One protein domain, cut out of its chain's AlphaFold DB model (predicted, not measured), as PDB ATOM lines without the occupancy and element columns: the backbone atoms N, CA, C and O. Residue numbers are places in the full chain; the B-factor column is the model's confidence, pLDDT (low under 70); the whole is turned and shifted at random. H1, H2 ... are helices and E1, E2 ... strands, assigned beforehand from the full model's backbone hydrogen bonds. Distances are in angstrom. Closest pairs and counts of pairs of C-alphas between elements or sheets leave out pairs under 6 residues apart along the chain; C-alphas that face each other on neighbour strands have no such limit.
ATOM      1  N   VAL A 194      20.210 -49.202 -11.700       92.06
ATOM      2  CA  VAL A 194      19.666 -47.868 -11.970       92.06
ATOM      3  C   VAL A 194      20.708 -46.845 -11.541       92.06
ATOM      4  O   VAL A 194      21.156 -46.853 -10.397       92.06
ATOM      5  N   CYS A 195      21.086 -45.953 -12.449       92.69
ATOM      6  CA  CYS A 195      21.953 -44.824 -12.143       92.69
ATOM      7  C   CYS A 195      21.072 -43.680 -11.648       92.69
ATOM      8  O   CYS A 195      20.133 -43.285 -12.335       92.69
ATOM      9  N   ILE A 196      21.369 -43.147 -10.468       96.56
ATOM     10  CA  ILE A 196      20.690 -41.971  -9.925       96.56
ATOM     11  C   ILE A 196      21.733 -40.870  -9.791       96.56
ATOM     12  O   ILE A 196      22.732 -41.042  -9.098       96.56
ATOM     13  N   VAL A 197      21.489 -39.743 -10.450       95.69
ATOM     14  CA  VAL A 197      22.366 -38.568 -10.442       95.69
ATOM     15  C   VAL A 197      21.542 -37.311 -10.177       95.69
ATOM     16  O   VAL A 197      20.379 -37.231 -10.557       95.69
ATOM     17  N   SER A 198      22.113 -36.320  -9.507       95.12
ATOM     18  CA  SER A 198      21.506 -35.006  -9.270       95.12
ATOM     19  C   SER A 198      22.603 -33.958  -9.122       95.12
ATOM     20  O   SER A 198      23.769 -34.317  -8.968       95.12
ATOM     21  N   GLY A 199      22.248 -32.670  -9.167       92.62
ATOM     22  CA  GLY A 199      23.229 -31.607  -8.915       92.62
ATOM     23  C   GLY A 199      24.325 -31.528  -9.973       92.62
ATOM     24  O   GLY A 199      25.475 -31.276  -9.634       92.62
ATOM     25  N   LEU A 200      23.972 -31.772 -11.240       92.38
ATOM     26  CA  LEU A 200      24.905 -31.608 -12.357       92.38
ATOM     27  C   LEU A 200      25.268 -30.134 -12.574       92.38
ATOM     28  O   LEU A 200      26.365 -29.870 -13.055       92.38
ATOM     29  N   CYS A 201      24.379 -29.207 -12.181       93.75
ATOM     30  CA  CYS A 201      24.649 -27.767 -12.101       93.75
ATOM     31  C   CYS A 201      25.351 -27.210 -13.359       93.75
ATOM     32  O   CYS A 201      26.338 -26.479 -13.267       93.75
ATOM     33  N   PHE A 202      24.892 -27.605 -14.550       91.94
ATOM     34  CA  PHE A 202      25.513 -27.186 -15.802       91.94
ATOM     35  C   PHE A 202      25.467 -25.661 -15.956       91.94
ATOM     36  O   PHE A 202      24.393 -25.066 -15.979       91.94
ATOM     37  N   GLY A 203      26.638 -25.050 -16.134       90.19
ATOM     38  CA  GLY A 203      26.791 -23.597 -16.249       90.19
ATOM     39  C   GLY A 203      27.263 -22.909 -14.967       90.19
ATOM     40  O   GLY A 203      27.577 -21.724 -15.020       90.19
ATOM     41  N   ASP A 204      27.368 -23.626 -13.846       91.88
ATOM     42  CA  ASP A 204      28.023 -23.123 -12.638       91.88
ATOM     43  C   ASP A 204      29.554 -23.135 -12.816       91.88
ATOM     44  O   ASP A 204      30.153 -24.166 -13.124       91.88
ATOM     45  N   GLU A 205      30.199 -21.985 -12.612       92.88
ATOM     46  CA  GLU A 205      31.651 -21.808 -12.771       92.88
ATOM     47  C   GLU A 205      32.482 -22.663 -11.798       92.88
ATOM     48  O   GLU A 205      33.666 -22.908 -12.034       92.88
ATOM     49  N   THR A 206      31.879 -23.122 -10.700       90.69
ATOM     50  CA  THR A 206      32.531 -23.965  -9.690       90.69
ATOM     51  C   THR A 206      32.520 -25.452 -10.046       90.69
ATOM     52  O   THR A 206      33.228 -26.244  -9.417       90.69
ATOM     53  N   VAL A 207      31.745 -25.849 -11.058       92.06
ATOM     54  CA  VAL A 207      31.568 -27.248 -11.453       92.06
ATOM     55  C   VAL A 207      32.559 -27.611 -12.550       92.06
ATOM     56  O   VAL A 207      32.619 -26.982 -13.603       92.06
ATOM     57  N   ASN A 208      33.327 -28.677 -12.327       91.69
ATOM     58  CA  ASN A 208      34.231 -29.200 -13.345       91.69
ATOM     59  C   ASN A 208      33.449 -30.059 -14.365       91.69
ATOM     60  O   ASN A 208      32.958 -31.131 -13.990       91.69
ATOM     61  N   PRO A 209      33.372 -29.658 -15.650       89.12
ATOM     62  CA  PRO A 209      32.607 -30.381 -16.670       89.12
ATOM     63  C   PRO A 209      33.122 -31.804 -16.924       89.12
ATOM     64  O   PRO A 209      32.346 -32.670 -17.325       89.12
ATOM     65  N   LEU A 210      34.391 -32.086 -16.599       91.44
ATOM     66  CA  LEU A 210      34.996 -33.408 -16.767       91.44
ATOM     67  C   LEU A 210      34.215 -34.515 -16.041       91.44
ATOM     68  O   LEU A 210      34.176 -35.645 -16.516       91.44
ATOM     69  N   TYR A 211      33.578 -34.217 -14.904       90.56
ATOM     70  CA  TYR A 211      32.786 -35.217 -14.183       90.56
ATOM     71  C   TYR A 211      31.546 -35.655 -14.965       90.56
ATOM     72  O   TYR A 211      31.205 -36.838 -14.954       90.56
ATOM     73  N   ALA A 212      30.891 -34.726 -15.665       91.25
ATOM     74  CA  ALA A 212      29.743 -35.041 -16.506       91.25
ATOM     75  C   ALA A 212      30.167 -35.837 -17.747       91.25
ATOM     76  O   ALA A 212      29.493 -36.803 -18.106       91.25
ATOM     77  N   ASP A 213      31.310 -35.493 -18.345       90.81
ATOM     78  CA  ASP A 213      31.874 -36.239 -19.473       90.81
ATOM     79  C   ASP A 213      32.262 -37.665 -19.062       90.81
ATOM     80  O   ASP A 213      31.874 -38.628 -19.720       90.81
ATOM     81  N   LEU A 214      32.948 -37.835 -17.927       91.19
ATOM     82  CA  LEU A 214      33.297 -39.155 -17.391       91.19
ATOM     83  C   LEU A 214      32.059 -39.994 -17.058       91.19
ATOM     84  O   LEU A 214      32.035 -41.195 -17.341       91.19
ATOM     85  N   LEU A 215      31.019 -39.377 -16.485       91.38
ATOM     86  CA  LEU A 215      29.736 -40.041 -16.266       91.38
ATOM     87  C   LEU A 215      29.143 -40.496 -17.599       91.38
ATOM     88  O   LEU A 215      28.750 -41.651 -17.721       91.38
ATOM     89  N   LEU A 216      29.104 -39.625 -18.606       90.75
ATOM     90  CA  LEU A 216      28.552 -39.946 -19.916       90.75
ATOM     91  C   LEU A 216      29.319 -41.089 -20.594       90.75
ATOM     92  O   LEU A 216      28.694 -42.016 -21.108       90.75
ATOM     93  N   GLU A 217      30.650 -41.070 -20.560       88.88
ATOM     94  CA  GLU A 217      31.483 -42.141 -21.112       88.88
ATOM     95  C   GLU A 217      31.301 -43.459 -20.345       88.88
ATOM     96  O   GLU A 217      31.217 -44.527 -20.953       88.88
ATOM     97  N   THR A 218      31.134 -43.405 -19.022       87.06
ATOM     98  CA  THR A 218      30.799 -44.587 -18.208       87.06
ATOM     99  C   THR A 218      29.427 -45.134 -18.584       87.06
ATOM    100  O   THR A 218      29.285 -46.324 -18.857       87.06
ATOM    101  N   LEU A 219      28.420 -44.261 -18.688       88.31
ATOM    102  CA  LEU A 219      27.059 -44.624 -19.066       88.31
ATOM    103  C   LEU A 219      26.998 -45.220 -20.466       88.31
ATOM    104  O   LEU A 219      26.189 -46.117 -20.680       88.31
ATOM    105  N   LYS A 220      27.824 -44.750 -21.409       86.12
ATOM    106  CA  LYS A 220      27.971 -45.311 -22.764       86.12
ATOM    107  C   LYS A 220      28.707 -46.653 -22.787       86.12
ATOM    108  O   LYS A 220      28.583 -47.370 -23.772       86.12
ATOM    109  N   GLY A 221      29.435 -46.991 -21.724       81.94
ATOM    110  CA  GLY A 221      30.284 -48.175 -21.656       81.94
ATOM    111  C   GLY A 221      31.687 -47.983 -22.237       81.94
ATOM    112  O   GLY A 221      32.365 -48.970 -22.486       81.94
ATOM    113  N   ALA A 222      32.119 -46.738 -22.449       78.25
ATOM    114  CA  ALA A 222      33.380 -46.383 -23.101       78.25
ATOM    115  C   ALA A 222      34.527 -46.052 -22.122       78.25
ATOM    116  O   ALA A 222      35.685 -46.017 -22.528       78.25
ATOM    117  N   ALA A 223      34.232 -45.809 -20.840       64.94
ATOM    118  CA  ALA A 223      35.219 -45.304 -19.877       64.94
ATOM    119  C   ALA A 223      36.076 -46.372 -19.164       64.94
ATOM    120  O   ALA A 223      37.055 -46.011 -18.513       64.94
ATOM    121  N   LEU A 224      35.727 -47.664 -19.229       58.25
ATOM    122  CA  LEU A 224      36.379 -48.717 -18.435       58.25
ATOM    123  C   LEU A 224      36.744 -49.929 -19.296       58.25
ATOM    124  O   LEU A 224      35.950 -50.372 -20.120       58.25
ATOM    125  N   ALA A 225      37.940 -50.479 -19.061       58.00
ATOM    126  CA  ALA A 225      38.485 -51.633 -19.784       58.00
ATOM    127  C   ALA A 225      37.650 -52.925 -19.619       58.00
ATOM    128  O   ALA A 225      37.740 -53.804 -20.469       58.00
ATOM    129  N   ASP A 226      36.802 -52.998 -18.584       59.03
ATOM    130  CA  ASP A 226      35.835 -54.075 -18.329       59.03
ATOM    131  C   ASP A 226      34.390 -53.553 -18.474       59.03
ATOM    132  O   ASP A 226      33.643 -53.402 -17.507       59.03
ATOM    133  N   ALA A 227      33.968 -53.259 -19.707       62.09
ATOM    134  CA  ALA A 227      32.609 -52.794 -20.033       62.09
ATOM    135  C   ALA A 227      31.509 -53.875 -19.879       62.09
ATOM    136  O   ALA A 227      30.379 -53.694 -20.338       62.09
ATOM    137  N   THR A 228      31.817 -55.000 -19.232       65.19
ATOM    138  CA  THR A 228      30.990 -56.213 -19.164       65.19
ATOM    139  C   THR A 228      29.765 -56.093 -18.261       65.19
ATOM    140  O   THR A 228      28.922 -56.970 -18.292       65.19
ATOM    141  N   GLU A 229      29.611 -55.020 -17.487       73.75
ATOM    142  CA  GLU A 229      28.463 -54.850 -16.579       73.75
ATOM    143  C   GLU A 229      27.598 -53.629 -16.933       73.75
ATOM    144  O   GLU A 229      26.435 -53.539 -16.537       73.75
ATOM    145  N   ASN A 230      28.108 -52.711 -17.762       78.50
ATOM    146  CA  ASN A 230      27.410 -51.469 -18.117       78.50
ATOM    147  C   ASN A 230      26.119 -51.711 -18.910       78.50
ATOM    148  O   ASN A 230      25.200 -50.894 -18.862       78.50
ATOM    149  N   PHE A 231      26.002 -52.848 -19.604       80.38
ATOM    150  CA  PHE A 231      24.763 -53.222 -20.288       80.38
ATOM    151  C   PHE A 231      23.628 -53.590 -19.319       80.38
ATOM    152  O   PHE A 231      22.464 -53.539 -19.715       80.38
ATOM    153  N   LYS A 232      23.935 -53.933 -18.057       87.75
ATOM    154  CA  LYS A 232      22.930 -54.208 -17.014       87.75
ATOM    155  C   LYS A 232      22.327 -52.930 -16.426       87.75
ATOM    156  O   LYS A 232      21.371 -53.007 -15.652       87.75
ATOM    157  N   LEU A 233      22.857 -51.758 -16.783       89.25
ATOM    158  CA  LEU A 233      22.258 -50.476 -16.442       89.25
ATOM    159  C   LEU A 233      20.988 -50.247 -17.275       89.25
ATOM    160  O   LEU A 233      21.063 -49.870 -18.447       89.25
ATOM    161  N   ALA A 234      19.832 -50.440 -16.644       90.44
ATOM    162  CA  ALA A 234      18.529 -50.376 -17.299       90.44
ATOM    163  C   ALA A 234      17.962 -48.950 -17.370       90.44
ATOM    164  O   ALA A 234      17.289 -48.595 -18.334       90.44
ATOM    165  N   HIS A 235      18.244 -48.109 -16.367       91.19
ATOM    166  CA  HIS A 235      17.714 -46.744 -16.302       91.19
ATOM    167  C   HIS A 235      18.704 -45.738 -15.713       91.19
ATOM    168  O   HIS A 235      19.540 -46.068 -14.871       91.19
ATOM    169  N   VAL A 236      18.548 -44.480 -16.129       92.62
ATOM    170  CA  VAL A 236      19.223 -43.309 -15.560       92.62
ATOM    171  C   VAL A 236      18.151 -42.333 -15.074       92.62
ATOM    172  O   VAL A 236      17.266 -41.952 -15.837       92.62
ATOM    173  N   ILE A 237      18.225 -41.930 -13.808       94.88
ATOM    174  CA  ILE A 237      17.329 -40.963 -13.171       94.88
ATOM    175  C   ILE A 237      18.138 -39.713 -12.840       94.88
ATOM    176  O   ILE A 237      19.059 -39.764 -12.026       94.88
ATOM    177  N   VAL A 238      17.754 -38.580 -13.430       95.62
ATOM    178  CA  VAL A 238      18.316 -37.265 -13.098       95.62
ATOM    179  C   VAL A 238      17.383 -36.550 -12.116       95.62
ATOM    180  O   VAL A 238      16.342 -36.016 -12.498       95.62
ATOM    181  N   ALA A 239      17.732 -36.554 -10.832       96.06
ATOM    182  CA  ALA A 239      16.903 -36.081  -9.725       96.06
ATOM    183  C   ALA A 239      17.137 -34.593  -9.388       96.06
ATOM    184  O   ALA A 239      17.479 -34.235  -8.262       96.06
TER     185      ALA A 239
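Overview. This is residues 194 to 239 of the 243 residues of the protein "Hypothetical protein" of Rhodosorus marinus (UniProt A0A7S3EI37). The printed part makes a flat ring: two short parallel strands, E1 and E2, side by side along one long side, helix H1 running back along the other, and long loops round both ends. Its 46 residues hold E1, H1 and E2 in that order, a mixed class with 21 residues in named elements, under half. It is loose, with a radius of gyration of the C-alphas of 11.9 A and spans of 35 by 22 by 9 A.

Along the chain. Find C-alpha 194 at (19.666, -47.868, -11.970), where E1, residues 194 to 197, begins. H1, residues 210 to 220, runs 15.1 A from C-alpha 210 at (34.996, -33.408, -16.767). E2, residues 233 to 238, runs 14.2 A to C-alpha 238 at (18.316, -37.265, -13.098).

Arrangement. E1 and E2 are parallel neighbours at 23 degrees; look at N 195 and O 235, 2.9 A apart, within hydrogen-bond range. E1, H1 and E2 form a strand-helix-strand unit, parallel neighbour strands with a helix between them along the chain; its crossover is right-handed. In H1 every O i to N i+4 pair is within hydrogen-bond range.

Size, cuts and confidence. Both links are long, 12 residues each. The farthest C-alphas, Glu 205 and Thr 228, are 35.0 A apart. The printed part has no cut; pLDDT is under 70 at residues 223 to 228.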